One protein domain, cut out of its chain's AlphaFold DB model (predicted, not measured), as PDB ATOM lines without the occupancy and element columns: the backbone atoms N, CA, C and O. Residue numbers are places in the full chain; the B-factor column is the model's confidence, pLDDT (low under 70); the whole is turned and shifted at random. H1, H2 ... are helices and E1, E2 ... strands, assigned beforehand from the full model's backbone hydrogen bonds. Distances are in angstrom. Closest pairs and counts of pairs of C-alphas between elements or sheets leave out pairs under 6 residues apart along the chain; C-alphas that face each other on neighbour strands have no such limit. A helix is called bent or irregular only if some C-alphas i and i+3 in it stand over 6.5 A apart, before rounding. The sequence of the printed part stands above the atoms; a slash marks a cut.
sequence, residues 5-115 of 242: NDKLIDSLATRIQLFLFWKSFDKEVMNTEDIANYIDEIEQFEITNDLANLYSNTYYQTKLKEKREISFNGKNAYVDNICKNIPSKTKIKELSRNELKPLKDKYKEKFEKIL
ATOM      1  N   ASN A   5     183.988 190.405 124.993       95.12
ATOM      2  CA  ASN A   5     184.554 191.710 124.661       95.12
ATOM      3  C   ASN A   5     185.044 192.475 125.905       95.12
ATOM      4  O   ASN A   5     186.051 193.175 125.825       95.12
ATOM      5  N   ASP A   6     184.393 192.316 127.063       94.56
ATOM      6  CA  ASP A   6     184.908 192.884 128.316       94.56
ATOM      7  C   ASP A   6     186.257 192.260 128.688       94.56
ATOM      8  O   ASP A   6     187.158 192.971 129.130       94.56
ATOM      9  N   LYS A   7     186.429 190.948 128.462       96.06
ATOM     10  CA  LYS A   7     187.694 190.238 128.727       96.06
ATOM     11  C   LYS A   7     188.801 190.613 127.752       96.06
ATOM     12  O   LYS A   7     189.946 190.768 128.179       96.06
ATOM     13  N   LEU A   8     188.459 190.837 126.485       96.31
ATOM     14  CA  LEU A   8     189.372 191.399 125.489       96.31
ATOM     15  C   LEU A   8     189.880 192.767 125.948       96.31
ATOM     16  O   LEU A   8     191.085 192.991 126.018       96.31
ATOM     17  N   ILE A   9     188.966 193.666 126.314       95.44
ATOM     18  CA  ILE A   9     189.301 195.024 126.755       95.44
ATOM     19  C   ILE A   9     190.122 195.000 128.056       95.44
ATOM     20  O   ILE A   9     191.084 195.754 128.195       95.44
ATOM     21  N   ASP A  10     189.777 194.130 129.008       95.31
ATOM     22  CA  ASP A  10     190.548 193.955 130.243       95.31
ATOM     23  C   ASP A  10     191.974 193.453 129.989       95.31
ATOM     24  O   ASP A  10     192.901 193.881 130.689       95.31
ATOM     25  N   SER A  11     192.147 192.546 129.026       95.81
ATOM     26  CA  SER A  11     193.455 191.989 128.665       95.81
ATOM     27  C   SER A  11     194.302 193.011 127.924       95.81
ATOM     28  O   SER A  11     195.448 193.226 128.307       95.81
ATOM     29  N   LEU A  12     193.708 193.745 126.979       95.31
ATOM     30  CA  LEU A  12     194.376 194.852 126.300       95.31
ATOM     31  C   LEU A  12     194.867 195.910 127.294       95.31
ATOM     32  O   LEU A  12     195.997 196.379 127.192       95.31
ATOM     33  N   ALA A  13     194.047 196.259 128.288       94.56
ATOM     34  CA  ALA A  13     194.464 197.213 129.307       94.56
ATOM     35  C   ALA A  13     195.646 196.694 130.142       94.56
ATOM     36  O   ALA A  13     196.584 197.444 130.391       94.56
ATOM     37  N   THR A  14     195.633 195.409 130.510       94.25
ATOM     38  CA  THR A  14     196.749 194.757 131.223       94.25
ATOM     39  C   THR A  14     198.029 194.797 130.383       94.25
ATOM     40  O   THR A  14     199.085 195.191 130.872       94.25
ATOM     41  N   ARG A  15     197.919 194.478 129.091       94.50
ATOM     42  CA  ARG A  15     199.018 194.528 128.125       94.50
ATOM     43  C   ARG A  15     199.618 195.918 127.976       94.50
ATOM     44  O   ARG A  15     200.833 196.045 128.041       94.50
ATOM     45  N   ILE A  16     198.791 196.951 127.820       93.25
ATOM     46  CA  ILE A  16     199.265 198.339 127.717       93.25
ATOM     47  C   ILE A  16     199.996 198.752 129.000       93.25
ATOM     48  O   ILE A  16     201.080 199.318 128.919       93.25
ATOM     49  N   GLN A  17     199.453 198.443 130.181       91.81
ATOM     50  CA  GLN A  17     200.103 198.797 131.449       91.81
ATOM     51  C   GLN A  17     201.469 198.125 131.604       91.81
ATOM     52  O   GLN A  17     202.436 198.792 131.964       91.81
ATOM     53  N   LEU A  18     201.560 196.831 131.289       92.62
ATOM     54  CA  LEU A  18     202.817 196.088 131.356       92.62
ATOM     55  C   LEU A  18     203.815 196.527 130.284       92.62
ATOM     56  O   LEU A  18     205.005 196.583 130.569       92.62
ATOM     57  N   PHE A  19     203.348 196.898 129.091       92.62
ATOM     58  CA  PHE A  19     204.198 197.469 128.048       92.62
ATOM     59  C   PHE A  19     204.794 198.810 128.482       92.62
ATOM     60  O   PHE A  19     206.004 198.992 128.408       92.62
ATOM     61  N   LEU A  20     203.968 199.736 128.982       89.62
ATOM     62  CA  LEU A  20     204.432 201.038 129.478       89.62
ATOM     63  C   LEU A  20     205.406 200.863 130.655       89.62
ATOM     64  O   LEU A  20     206.418 201.558 130.736       89.62
ATOM     65  N   PHE A  21     205.123 199.908 131.548       89.31
ATOM     66  CA  PHE A  21     206.026 199.538 132.633       89.31
ATOM     67  C   PHE A  21     207.366 199.022 132.103       89.31
ATOM     68  O   PHE A  21     208.414 199.512 132.511       89.31
ATOM     69  N   TRP A  22     207.347 198.085 131.160       90.00
ATOM     70  CA  TRP A  22     208.548 197.531 130.541       90.00
ATOM     71  C   TRP A  22     209.367 198.588 129.787       90.00
ATOM     72  O   TRP A  22     210.579 198.674 129.978       90.00
ATOM     73  N   LYS A  23     208.723 199.454 129.000       88.75
ATOM     74  CA  LYS A  23     209.404 200.516 128.244       88.75
ATOM     75  C   LYS A  23     210.065 201.552 129.155       88.75
ATOM     76  O   LYS A  23     211.064 202.157 128.788       88.75
ATOM     77  N   SER A  24     209.570 201.729 130.381       86.81
ATOM     78  CA  SER A  24     210.187 202.663 131.333       86.81
ATOM     79  C   SER A  24     211.644 202.321 131.685       86.81
ATOM     80  O   SER A  24     212.413 203.211 132.056       86.81
ATOM     81  N   PHE A  25     212.053 201.060 131.509       87.69
ATOM     82  CA  PHE A  25     213.441 200.616 131.662       87.69
ATOM     83  C   PHE A  25     214.365 201.103 130.537       87.69
ATOM     84  O   PHE A  25     215.581 201.131 130.718       87.69
ATOM     85  N   ASP A  26     213.811 201.569 129.417       85.31
ATOM     86  CA  ASP A  26     214.549 202.251 128.349       85.31
ATOM     87  C   ASP A  26     214.738 203.752 128.628       85.31
ATOM     88  O   ASP A  26     215.297 204.476 127.808       85.31
ATOM     89  N   LYS A  27     214.308 204.229 129.809       71.75
ATOM     90  CA  LYS A  27     214.284 205.649 130.214       71.75
ATOM     91  C   LYS A  27     213.415 206.529 129.312       71.75
ATOM     92  O   LYS A  27     213.502 207.756 129.378       71.75
ATOM     93  N   GLU A  28     212.545 205.916 128.519       67.69
ATOM     94  CA  GLU A  28     211.516 206.606 127.759       67.69
ATOM     95  C   GLU A  28     210.319 206.893 128.669       67.69
ATOM     96  O   GLU A  28     209.729 205.996 129.276       67.69
ATOM     97  N   VAL A  29     209.965 208.172 128.784       67.12
ATOM     98  CA  VAL A  29     208.727 208.600 129.436       67.12
ATOM     99  C   VAL A  29     207.670 208.748 128.350       67.12
ATOM    100  O   VAL A  29     207.721 209.695 127.571       67.12
ATOM    101  N   MET A  30     206.731 207.804 128.297       70.69
ATOM    102  CA  MET A  30     205.585 207.870 127.388       70.69
ATOM    103  C   MET A  30     204.384 208.481 128.094       70.69
ATOM    104  O   MET A  30     203.955 207.968 129.130       70.69
ATOM    105  N   ASN A  31     203.812 209.535 127.518       71.88
ATOM    106  CA  ASN A  31     202.514 210.019 127.963       71.88
ATOM    107  C   ASN A  31     201.404 209.134 127.394       71.88
ATOM    108  O   ASN A  31     201.596 208.330 126.479       71.88
ATOM    109  N   THR A  32     200.203 209.290 127.937       70.75
ATOM    110  CA  THR A  32     199.041 208.512 127.491       70.75
ATOM    111  C   THR A  32     198.697 208.790 126.022       70.75
ATOM    112  O   THR A  32     198.239 207.896 125.314       70.75
ATOM    113  N   GLU A  33     198.958 210.009 125.555       76.25
ATOM    114  CA  GLU A  33     198.774 210.445 124.170       76.25
ATOM    115  C   GLU A  33     199.736 209.736 123.203       76.25
ATOM    116  O   GLU A  33     199.388 209.521 122.042       76.25
ATOM    117  N   ASP A  34     200.903 209.304 123.688       83.38
ATOM    118  CA  ASP A  34     201.939 208.682 122.863       83.38
ATOM    119  C   ASP A  34     201.660 207.201 122.581       83.38
ATOM    120  O   ASP A  34     202.231 206.647 121.645       83.38
ATOM    121  N   ILE A  35     200.755 206.550 123.328       85.75
ATOM    122  CA  ILE A  35     200.450 205.107 123.201       85.75
ATOM    123  C   ILE A  35     200.079 204.733 121.756       85.75
ATOM    124  O   ILE A  35     200.434 203.653 121.280       85.75
ATOM    125  N   ALA A  36     199.402 205.630 121.033       85.31
ATOM    126  CA  ALA A  36     199.010 205.415 119.641       85.31
ATOM    127  C   ALA A  36     200.205 205.282 118.672       85.31
ATOM    128  O   ALA A  36     200.045 204.714 117.593       85.31
ATOM    129  N   ASN A  37     201.398 205.744 119.055       88.56
ATOM    130  CA  ASN A  37     202.617 205.617 118.253       88.56
ATOM    131  C   ASN A  37     203.279 204.235 118.394       88.56
ATOM    132  O   ASN A  37     204.076 203.854 117.544       88.56
ATOM    133  N   TYR A  38     202.919 203.465 119.425       89.44
ATOM    134  CA  TYR A  38     203.555 202.185 119.770       89.44
ATOM    135  C   TYR A  38     202.650 200.979 119.510       89.44
ATOM    136  O   TYR A  38     202.844 199.912 120.087       89.44
ATOM    137  N   ILE A  39     201.635 201.124 118.655       88.75
ATOM    138  CA  ILE A  39     200.631 200.076 118.415       88.75
ATOM    139  C   ILE A  39     201.274 198.748 118.000       88.75
ATOM    140  O   ILE A  39     200.883 197.703 118.517       88.75
ATOM    141  N   ASP A  40     202.254 198.793 117.096       88.75
ATOM    142  CA  ASP A  40     202.930 197.591 116.603       88.75
ATOM    143  C   ASP A  40     203.830 196.959 117.674       88.75
ATOM    144  O   ASP A  40     203.813 195.743 117.853       88.75
ATOM    145  N   GLU A  41     204.537 197.772 118.464       92.88
ATOM    146  CA  GLU A  41     205.351 197.275 119.580       92.88
ATOM    147  C   GLU A  41     204.487 196.639 120.680       92.88
ATOM    148  O   GLU A  41     204.804 195.556 121.167       92.88
ATOM    149  N   ILE A  42     203.357 197.260 121.042       92.56
ATOM    150  CA  ILE A  42     202.417 196.735 122.048       92.56
ATOM    151  C   ILE A  42     201.814 195.398 121.597       92.56
ATOM    152  O   ILE A  42     201.572 194.499 122.415       92.56
ATOM    153  N   GLU A  43     201.535 195.263 120.301       87.75
ATOM    154  CA  GLU A  43     201.004 194.032 119.720       87.75
ATOM    155  C   GLU A  43     202.026 192.895 119.828       87.75
ATOM    156  O   GLU A  43     201.680 191.823 120.339       87.75
ATOM    157  N   GLN A  44     203.284 193.151 119.471       88.62
ATOM    158  CA  GLN A  44     204.365 192.159 119.478       88.62
ATOM    159  C   GLN A  44     204.923 191.856 120.872       88.62
ATOM    160  O   GLN A  44     205.457 190.773 121.090       88.62
ATOM    161  N   PHE A  45     204.753 192.771 121.825       91.69
ATOM    162  CA  PHE A  45     205.242 192.645 123.194       91.69
ATOM    163  C   PHE A  45     204.847 191.311 123.853       91.69
ATOM    164  O   PHE A  45     203.690 190.870 123.800       91.69
ATOM    165  N   GLU A  46     205.800 190.661 124.509       90.94
ATOM    166  CA  GLU A  46     205.561 189.430 125.259       90.94
ATOM    167  C   GLU A  46     205.480 189.733 126.749       90.94
ATOM    168  O   GLU A  46     206.354 190.379 127.323       90.94
ATOM    169  N   ILE A  47     204.402 189.265 127.376       92.25
ATOM    170  CA  ILE A  47     204.207 189.414 128.814       92.25
ATOM    171  C   ILE A  47     204.743 188.165 129.489       92.25
ATOM    172  O   ILE A  47     204.242 187.062 129.264       92.25
ATOM    173  N   THR A  48     205.720 188.363 130.357       90.19
ATOM    174  CA  THR A  48     206.330 187.311 131.156       90.19
ATOM    175  C   THR A  48     205.855 187.397 132.613       90.19
ATOM    176  O   THR A  48     205.394 188.441 133.085       90.19
ATOM    177  N   ASN A  49     205.886 186.265 133.324       87.06
ATOM    178  CA  ASN A  49     205.377 186.167 134.699       87.06
ATOM    179  C   ASN A  49     206.231 186.999 135.671       87.06
ATOM    180  O   ASN A  49     205.692 187.714 136.509       87.06
ATOM    181  N   ASP A  50     207.549 186.979 135.493       87.25
ATOM    182  CA  ASP A  50     208.516 187.808 136.211       87.25
ATOM    183  C   ASP A  50     208.196 189.312 136.069       87.25
ATOM    184  O   ASP A  50     207.992 189.996 137.074       87.25
ATOM    185  N   LEU A  51     207.998 189.823 134.849       89.88
ATOM    186  CA  LEU A  51     207.622 191.222 134.624       89.88
ATOM    187  C   LEU A  51     206.292 191.581 135.307       89.88
ATOM    188  O   LEU A  51     206.179 192.630 135.947       89.88
ATOM    189  N   ALA A  52     205.280 190.721 135.173       90.38
ATOM    190  CA  ALA A  52     203.972 190.934 135.789       90.38
ATOM    191  C   ALA A  52     204.044 190.925 137.329       90.38
ATOM    192  O   ALA A  52     203.337 191.691 137.997       90.38
ATOM    193  N   ASN A  53     204.930 190.110 137.903       87.12
ATOM    194  CA  ASN A  53     205.181 190.081 139.341       87.12
ATOM    195  C   ASN A  53     205.928 191.331 139.794       87.12
ATOM    196  O   ASN A  53     205.497 191.946 140.763       87.12
ATOM    197  N   LEU A  54     206.960 191.778 139.071       86.38
ATOM    198  CA  LEU A  54     207.644 193.039 139.375       86.38
ATOM    199  C   LEU A  54     206.677 194.234 139.321       86.38
ATOM    200  O   LEU A  54     206.689 195.100 140.201       86.38
ATOM    201  N   TYR A  55     205.797 194.266 138.319       87.56
ATOM    202  CA  TYR A  55     204.751 195.282 138.216       87.56
ATOM    203  C   TYR A  55     203.812 195.248 139.433       87.56
ATOM    204  O   TYR A  55     203.575 196.263 140.084       87.56
ATOM    205  N   SER A  56     203.300 194.083 139.814       85.12
ATOM    206  CA  SER A  56     202.363 193.996 140.941       85.12
ATOM    207  C   SER A  56     202.998 194.245 142.311       85.12
ATOM    208  O   SER A  56     202.448 194.999 143.115       85.12
ATOM    209  N   ASN A  57     204.167 193.666 142.577       81.06
ATOM    210  CA  ASN A  57     204.800 193.699 143.894       81.06
ATOM    211  C   ASN A  57     205.576 194.993 144.174       81.06
ATOM    212  O   ASN A  57     205.780 195.342 145.335       81.06
ATOM    213  N   THR A  58     206.014 195.709 143.136       75.94
ATOM    214  CA  THR A  58     206.892 196.867 143.311       75.94
ATOM    215  C   THR A  58     206.209 198.152 142.892       75.94
ATOM    216  O   THR A  58     206.198 199.107 143.671       75.94
ATOM    217  N   TYR A  59     205.582 198.190 141.715       74.81
ATOM    218  CA  TYR A  59     204.931 199.411 141.244       74.81
ATOM    219  C   TYR A  59     203.720 199.786 142.111       74.81
ATOM    220  O   TYR A  59     203.651 200.915 142.591       74.81
ATOM    221  N   TYR A  60     202.815 198.847 142.412       73.69
ATOM    222  CA  TYR A  60     201.641 199.156 143.245       73.69
ATOM    223  C   TYR A  60     201.952 199.380 144.730       73.69
ATOM    224  O   TYR A  60     201.164 200.017 145.423       73.69
ATOM    225  N   GLN A  61     203.089 198.879 145.220       72.75
ATOM    226  CA  GLN A  61     203.471 198.994 146.631       72.75
ATOM    227  C   GLN A  61     204.312 200.245 146.928       72.75
ATOM    228  O   GLN A  61     204.502 200.607 148.090       72.75
ATOM    229  N   THR A  62     204.837 200.919 145.903       69.75
ATOM    230  CA  THR A  62     205.680 202.102 146.098       69.75
ATOM    231  C   THR A  62     204.819 203.326 146.389       69.75
ATOM    232  O   THR A  62     203.895 203.657 145.643       69.75
ATOM    233  N   LYS A  63     205.125 204.048 147.473       68.81
ATOM    234  CA  LYS A  63     204.454 205.322 147.747       68.81
ATOM    235  C   LYS A  63     204.847 206.329 146.669       68.81
ATOM    236  O   LYS A  63     206.030 206.532 146.426       68.81
ATOM    237  N   LEU A  64     203.866 207.045 146.114       63.09
ATOM    238  CA  LEU A  64     203.999 208.017 145.009       63.09
ATOM    239  C   LEU A  64     205.033 209.157 145.205       63.09
ATOM    240  O   LEU A  64     205.170 210.011 144.332       63.09
ATOM    241  N   LYS A  65     205.731 209.227 146.344       62.31
ATOM    242  CA  LYS A  65     206.712 210.270 146.691       62.31
ATOM    243  C   LYS A  65     208.097 209.727 147.060       62.31
ATOM    244  O   LYS A  65     208.988 210.523 147.341       62.31
ATOM    245  N   GLU A  66     208.280 208.411 147.087       71.06
ATOM    246  CA  GLU A  66     209.567 207.788 147.400       71.06
ATOM    247  C   GLU A  66     210.279 207.447 146.087       71.06
ATOM    248  O   GLU A  66     209.751 206.705 145.259       71.06
ATOM    249  N   LYS A  67     211.474 208.019 145.877       75.12
ATOM    250  CA  LYS A  67     212.335 207.614 144.764       75.12
ATOM    251  C   LYS A  67     212.805 206.193 145.027       75.12
ATOM    252  O   LYS A  67     213.448 205.943 146.043       75.12
ATOM    253  N   ARG A  68     212.488 205.287 144.110       80.56
ATOM    254  CA  ARG A  68     212.886 203.883 144.193       80.56
ATOM    255  C   ARG A  68     213.390 203.424 142.841       80.56
ATOM    256  O   ARG A  68     212.648 203.490 141.863       80.56
ATOM    257  N   GLU A  69     214.638 202.983 142.801       85.50
ATOM    258  CA  GLU A  69     215.223 202.348 141.627       85.50
ATOM    259  C   GLU A  69     214.875 200.859 141.626       85.50
ATOM    260  O   GLU A  69     214.846 200.212 142.675       85.50
ATOM    261  N   ILE A  70     214.544 200.338 140.451       86.19
ATOM    262  CA  ILE A  70     214.262 198.924 140.217       86.19
ATOM    263  C   ILE A  70     215.017 198.466 138.980       86.19
ATOM    264  O   ILE A  70     215.203 199.251 138.049       86.19
ATOM    265  N   SER A  71     215.410 197.195 138.953       85.31
ATOM    266  CA  SER A  71     216.120 196.589 137.833       85.31
ATOM    267  C   SER A  71     215.300 195.480 137.174       85.31
ATOM    268  O   SER A  71     214.599 194.707 137.830       85.31
ATOM    269  N   PHE A  72     215.374 195.414 135.849       86.19
ATOM    270  CA  PHE A  72     214.783 194.360 135.033       86.19
ATOM    271  C   PHE A  72     215.656 194.143 133.796       86.19
ATOM    272  O   PHE A  72     215.996 195.098 133.100       86.19
ATOM    273  N   ASN A  73     216.058 192.896 133.528       85.31
ATOM    274  CA  ASN A  73     216.916 192.528 132.390       85.31
ATOM    275  C   ASN A  73     218.176 193.409 132.224       85.31
ATOM    276  O   ASN A  73     218.533 193.804 131.116       85.31
ATOM    277  N   GLY A  74     218.845 193.740 133.337       85.00
ATOM    278  CA  GLY A  74     220.071 194.551 133.341       85.00
ATOM    279  C   GLY A  74     219.861 196.044 133.058       85.00
ATOM    280  O   GLY A  74     220.836 196.776 132.899       85.00
ATOM    281  N   LYS A  75     218.607 196.502 132.992       88.62
ATOM    282  CA  LYS A  75     218.230 197.912 132.874       88.62
ATOM    283  C   LYS A  75     217.593 198.389 134.171       88.62
ATOM    284  O   LYS A  75     216.948 197.602 134.858       88.62
ATOM    285  N   ASN A  76     217.718 199.684 134.456       88.38
ATOM    286  CA  ASN A  76     217.163 200.298 135.657       88.38
ATOM    287  C   ASN A  76     216.101 201.347 135.314       88.38
ATOM    288  O   ASN A  76     216.254 202.104 134.352       88.38
ATOM    289  N   ALA A  77     215.066 201.427 136.148       85.44
ATOM    290  CA  ALA A  77     214.008 202.429 136.081       85.44
ATOM    291  C   ALA A  77     213.693 202.993 137.474       85.44
ATOM    292  O   ALA A  77     213.887 202.327 138.489       85.44
ATOM    293  N   TYR A  78     213.156 204.214 137.516       84.25
ATOM    294  CA  TYR A  78     212.692 204.850 138.752       84.25
ATOM    295  C   TYR A  78     211.170 204.765 138.863       84.25
ATOM    296  O   TYR A  78     210.457 205.332 138.034       84.25
ATOM    297  N   VAL A  79     210.664 204.094 139.899       78.81
ATOM    298  CA  VAL A  79     209.228 203.812 140.074       78.81
ATOM    299  C   VAL A  79     208.384 205.088 140.120       78.81
ATOM    300  O   VAL A  79     207.297 205.121 139.551       78.81
ATOM    301  N   ASP A  80     208.883 206.172 140.711       75.69
ATOM    302  CA  ASP A  80     208.165 207.449 140.784       75.69
ATOM    303  C   ASP A  80     207.959 208.105 139.409       75.69
ATOM    304  O   ASP A  80     206.964 208.805 139.200       75.69
ATOM    305  N   ASN A  81     208.856 207.854 138.452       75.38
ATOM    306  CA  ASN A  81     208.664 208.270 137.065       75.38
ATOM    307  C   ASN A  81     207.643 207.380 136.359       75.38
ATOM    308  O   ASN A  81     206.821 207.883 135.600       75.38
ATOM    309  N   ILE A  82     207.629 206.082 136.647       76.50
ATOM    310  CA  ILE A  82     206.643 205.148 136.096       76.50
ATOM    311  C   ILE A  82     205.226 205.535 136.555       76.50
ATOM    312  O   ILE A  82     204.310 205.637 135.737       76.50
ATOM    313  N   CYS A  83     205.037 205.811 137.852       73.56
ATOM    314  CA  CYS A  83     203.724 206.106 138.445       73.56
ATOM    315  C   CYS A  83     203.041 207.350 137.879       73.56
ATOM    316  O   CYS A  83     201.815 207.438 137.917       73.56
ATOM    317  N   LYS A  84     203.807 208.311 137.359       71.19
ATOM    318  CA  LYS A  84     203.246 209.524 136.749       71.19
ATOM    319  C   LYS A  84     202.625 209.261 135.376       71.19
ATOM    320  O   LYS A  84     201.798 210.054 134.943       71.19
ATOM    321  N   ASN A  85     203.005 208.162 134.721       74.38
ATOM    322  CA  ASN A  85     202.809 207.985 133.285       74.38
ATOM    323  C   ASN A  85     201.963 206.765 132.906       74.38
ATOM    324  O   ASN A  85     201.420 206.736 131.807       74.38
ATOM    325  N   ILE A  86     201.797 205.774 133.792       85.19
ATOM    326  CA  ILE A  86     200.916 204.628 133.514       85.19
ATOM    327  C   ILE A  86     199.454 205.013 133.808       85.19
ATOM    328  O   ILE A  86     199.085 205.178 134.975       85.19
ATOM    329  N   PRO A  87     198.582 205.110 132.785       85.88
ATOM    330  CA  PRO A  87     197.179 205.423 132.993       85.88
ATOM    331  C   PRO A  87     196.466 204.310 133.766       85.88
ATOM    332  O   PRO A  87     196.814 203.123 133.717       85.88
ATOM    333  N   SER A  88     195.407 204.699 134.476       87.62
ATOM    334  CA  SER A  88     194.549 203.738 135.159       87.62
ATOM    335  C   SER A  88     193.886 202.792 134.155       87.62
ATOM    336  O   SER A  88     193.604 203.159 133.010       87.62
ATOM    337  N   LYS A  89     193.544 201.582 134.609       88.81
ATOM    338  CA  LYS A  89     192.814 200.611 133.786       88.81
ATOM    339  C   LYS A  89     191.527 201.213 133.211       88.81
ATOM    340  O   LYS A  89     191.226 201.001 132.045       88.81
ATOM    341  N   THR A  90     190.798 202.011 133.995       90.50
ATOM    342  CA  THR A  90     189.594 202.723 133.535       90.50
ATOM    343  C   THR A  90     189.902 203.682 132.388       90.50
ATOM    344  O   THR A  90     189.223 203.626 131.364       90.50
ATOM    345  N   LYS A  91     190.963 204.489 132.505       90.56
ATOM    346  CA  LYS A  91     191.372 205.419 131.446       90.56
ATOM    347  C   LYS A  91     191.755 204.678 130.164       90.56
ATOM    348  O   LYS A  91     191.315 205.062 129.087       90.56
ATOM    349  N   ILE A  92     192.490 203.570 130.264       90.62
ATOM    350  CA  ILE A  92     192.845 202.754 129.090       90.62
ATOM    351  C   ILE A  92     191.599 202.176 128.412       90.62
ATOM    352  O   ILE A  92     191.514 202.155 127.184       90.62
ATOM    353  N   LYS A  93     190.603 201.731 129.188       90.88
ATOM    354  CA  LYS A  93     189.332 201.231 128.641       90.88
ATOM    355  C   LYS A  93     188.565 202.300 127.872       90.88
ATOM    356  O   LYS A  93     187.959 201.977 126.854       90.88
ATOM    357  N   GLU A  94     188.570 203.539 128.356       90.94
ATOM    358  CA  GLU A  94     187.971 204.676 127.652       90.94
ATOM    359  C   GLU A  94     188.693 204.930 126.328       90.94
ATOM    360  O   GLU A  94     188.046 204.927 125.281       90.94
ATOM    361  N   LEU A  95     190.027 205.016 126.356       89.56
ATOM    362  CA  LEU A  95     190.850 205.240 125.163       89.56
ATOM    363  C   LEU A  95     190.701 204.117 124.128       89.56
ATOM    364  O   LEU A  95     190.638 204.360 122.928       89.56
ATOM    365  N   SER A  96     190.563 202.870 124.581       88.12
ATOM    366  CA  SER A  96     190.350 201.699 123.712       88.12
ATOM    367  C   SER A  96     189.039 201.749 122.918       88.12
ATOM    368  O   SER A  96     188.858 200.981 121.969       88.12
ATOM    369  N   ARG A  97     188.089 202.616 123.296       84.88
ATOM    370  CA  ARG A  97     186.850 202.822 122.531       84.88
ATOM    371  C   ARG A  97     187.050 203.783 121.364       84.88
ATOM    372  O   ARG A  97     186.396 203.580 120.343       84.88
ATOM    373  N   ASN A  98     187.960 204.748 121.500       86.06
ATOM    374  CA  ASN A  98     188.165 205.823 120.537       86.06
ATOM    375  C   ASN A  98     189.617 205.825 120.023       86.06
ATOM    376  O   ASN A  98     189.902 205.195 119.006       86.06
ATOM    377  N   GLU A  99     190.539 206.477 120.727       87.44
ATOM    378  CA  GLU A  99     191.908 206.777 120.287       87.44
ATOM    379  C   GLU A  99     192.740 205.515 120.017       87.44
ATOM    380  O   GLU A  99     193.474 205.440 119.036       87.44
ATOM    381  N   LEU A 100     192.576 204.484 120.847       89.69
ATOM    382  CA  LEU A 100     193.279 203.202 120.733       89.69
ATOM    383  C   LEU A 100     192.437 202.128 120.032       89.69
ATOM    384  O   LEU A 100     192.736 200.935 120.125       89.69
ATOM    385  N   LYS A 101     191.385 202.521 119.300       91.25
ATOM    386  CA  LYS A 101     190.577 201.589 118.502       91.25
ATOM    387  C   LYS A 101     191.416 200.768 117.506       91.25
ATOM    388  O   LYS A 101     191.196 199.558 117.473       91.25
ATOM    389  N   PRO A 102     192.385 201.336 116.755       91.50
ATOM    390  CA  PRO A 102     193.211 200.542 115.839       91.50
ATOM    391  C   PRO A 102     194.020 199.455 116.559       91.50
ATOM    392  O   PRO A 102     194.103 198.325 116.079       91.50
ATOM    393  N   LEU A 103     194.552 199.765 117.746       92.38
ATOM    394  CA  LEU A 103     195.246 198.795 118.594       92.38
ATOM    395  C   LEU A 103     194.298 197.702 119.088       92.38
ATOM    396  O   LEU A 103     194.642 196.525 119.031       92.38
ATOM    397  N   LYS A 104     193.092 198.068 119.536       93.62
ATOM    398  CA  LYS A 104     192.080 197.093 119.961       93.62
ATOM    399  C   LYS A 104     191.699 196.141 118.828       93.62
ATOM    400  O   LYS A 104     191.563 194.943 119.065       93.62
ATOM    401  N   ASP A 105     191.524 196.670 117.623       92.81
ATOM    402  CA  ASP A 105     191.116 195.887 116.459       92.81
ATOM    403  C   ASP A 105     192.243 194.916 116.031       92.81
ATOM    404  O   ASP A 105     191.950 193.744 115.805       92.81
ATOM    405  N   LYS A 106     193.525 195.329 116.068       92.38
ATOM    406  CA  LYS A 106     194.684 194.419 115.897       92.38
ATOM    407  C   LYS A 106     194.771 193.366 117.005       92.38
ATOM    408  O   LYS A 106     194.896 192.172 116.744       92.38
ATOM    409  N   TYR A 107     194.656 193.798 118.259       94.44
ATOM    410  CA  TYR A 107     194.758 192.915 119.417       94.44
ATOM    411  C   TYR A 107     193.660 191.847 119.441       94.44
ATOM    412  O   TYR A 107     193.893 190.754 119.945       94.44
ATOM    413  N   LYS A 108     192.482 192.110 118.863       95.25
ATOM    414  CA  LYS A 108     191.388 191.135 118.777       95.25
ATOM    415  C   LYS A 108     191.816 189.816 118.127       95.25
ATOM    416  O   LYS A 108     191.423 188.759 118.612       95.25
ATOM    417  N   GLU A 109     192.624 189.862 117.070       93.38
ATOM    418  CA  GLU A 109     193.107 188.649 116.392       93.38
ATOM    419  C   GLU A 109     194.073 187.847 117.269       93.38
ATOM    420  O   GLU A 109     194.012 186.618 117.306       93.38
ATOM    421  N   LYS A 110     194.942 188.536 118.016       93.62
ATOM    422  CA  LYS A 110     195.819 187.918 119.017       93.62
ATOM    423  C   LYS A 110     195.011 187.343 120.179       93.62
ATOM    424  O   LYS A 110     195.268 186.216 120.597       93.62
ATOM    425  N   PHE A 111     194.009 188.080 120.654       96.06
ATOM    426  CA  PHE A 111     193.132 187.671 121.746       96.06
ATOM    427  C   PHE A 111     192.379 186.380 121.414       96.06
ATOM    428  O   PHE A 111     192.395 185.448 122.211       96.06
ATOM    429  N   GLU A 112     191.826 186.271 120.204       96.94
ATOM    430  CA  GLU A 112     191.138 185.059 119.737       96.94
ATOM    431  C   GLU A 112     192.062 183.831 119.687       96.94
ATOM    432  O   GLU A 112     191.608 182.704 119.858       96.94
ATOM    433  N   LYS A 113     193.373 184.024 119.495       95.62
ATOM    434  CA  LYS A 113     194.347 182.924 119.540       95.62
ATOM    435  C   LYS A 113     194.655 182.476 120.973       95.62
ATOM    436  O   LYS A 113     194.841 181.283 121.195       95.62
ATOM    437  N   ILE A 114     194.715 183.401 121.937       95.50
ATOM    438  CA  ILE A 114     195.059 183.089 123.341       95.50
ATOM    439  C   ILE A 114     193.844 182.694 124.193       95.50
ATOM    440  O   ILE A 114     193.982 181.907 125.129       95.50
ATOM    441  N   LEU A 115     192.658 183.212 123.881       97.31
ATOM    442  CA  LEU A 115     191.377 182.835 124.471       97.31
ATOM    443  C   LEU A 115     190.334 182.738 123.355       97.31
ATOM    444  O   LEU A 115     189.588 183.685 123.156       97.31
TER     445      LEU A 115
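AT A GLANCE: This is residues 5 to 115 of the 242 residues of an uncharacterized protein of Campylobacter concisus (UniProt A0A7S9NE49). A long helix, H1, runs through the middle of a mostly helical body, and shorter helices H2, H3, H5 and H6 pack on it from different sides, each crossing it nearly at right angles. H5 packs on its residues 9 to 17 and H6 on its residues 8 to 12, with H2 beside H6, while H3 packs on its residues 18 to 22 and a small hairpin of two strands, E1 and E2, packs on its residues 21 to 26, with the short H4 close by. The 111 printed residues hold six named helices and two named strands, in the order H1 H2 H3 E1 E2 H4 H5 H6; the sheet has the order E1 - E2 and is antiparallel, and the class is mostly helix. The whole is compact, with a radius of gyration of the C-alphas of 13.8 A, and spans 37 by 25 by 22 A.

IN THESE COORDINATES: Find C-alpha 5 at (184.554, 191.710, 124.661); from there H1, residues 5 to 26, runs 32.0 A to C-alpha 26 at (214.549, 202.251, 128.349). Next look at residues 32 to 44 for H2, 19.0 A long and irregular, with 8.2 A between C-alphas 37 and 40. H3 takes residues 49 to 59, 14.8 A; it is neither bent nor irregular, but only just, with C-alphas 56 and 59 lying 6.0 A apart. The strands E1, residues 69 to 72, and E2, residues 75 to 78, follow, and H4, residues 79 to 85, comes directly after E2. H5 is residues 89 to 95. Last comes H6, residues 101 to 114, which ends 19.6 A from its start at C-alpha 114, (195.059, 183.089, 123.341); it too is only just neither bent nor irregular, with C-alphas 106 and 109 lying 6.0 A apart.

HOW THE PARTS SIT: Begin with H1, the hub, which touches four helices. Its residues 9 to 17 touch H5, about perpendicular at 79 degrees; the closest C-alphas are those of Ala 13 and Ile 92, 5.8 A. Its residues 8 to 12 touch H6, about perpendicular at 77 degrees, with the C-alphas of Leu 8 and Phe 111 closest at 6.5 A. Its residues 18 to 22 touch H3, also at 77 degrees, with the C-alphas of Leu 18 and Ala 52 closest at 6.9 A. H1 and H2 only just touch, with 3 pairs of C-alphas within 8 A, the closest those of Phe 19 and Ile 42 at 6.3 A. H2 and H6 touch at a shallow tilt of 31 degrees, the same way; the C-alphas of Ile 39 and Leu 103 are closest at 5.5 A. Toward the sheet, the closest C-alphas of H1 and E2 are those of Phe 25 and Ala 77, 4.8 A. In the hairpin of E1 and E2, look for N 70 and O 77 at 2.9 A and N 75 and O 72 at 3.0 A, both within hydrogen-bond range. H3 and H4 only just touch, with 3 pairs of C-alphas within 8 A, the closest those of Tyr 59 and Val 79 at 6.3 A. H2 and H5 are near each other, with 7 pairs of C-alphas within 10 A; H3 and H6 are apart. Each O i to N i+4 pair is within hydrogen-bond range in H3 and H5, against 16 of 18 in H1, 8 of 10 in H6, 3 of 9 in H2 and 1 of 3 in H4; of O i to N i+3 pairs, H2 has 6 of 10 and H4 2 of 4 within range.

THE WHOLE: The two C-alphas farthest apart are those of Lys 65 and Lys 113, 40.5 A. The printed part has no cut and no long link; the link from H3 to E1, 9 residues, is short, and the others are tight. The mean pLDDT of the printed part is 86.1; look for values under 70 at residues 28 to 29 and 62 to 65.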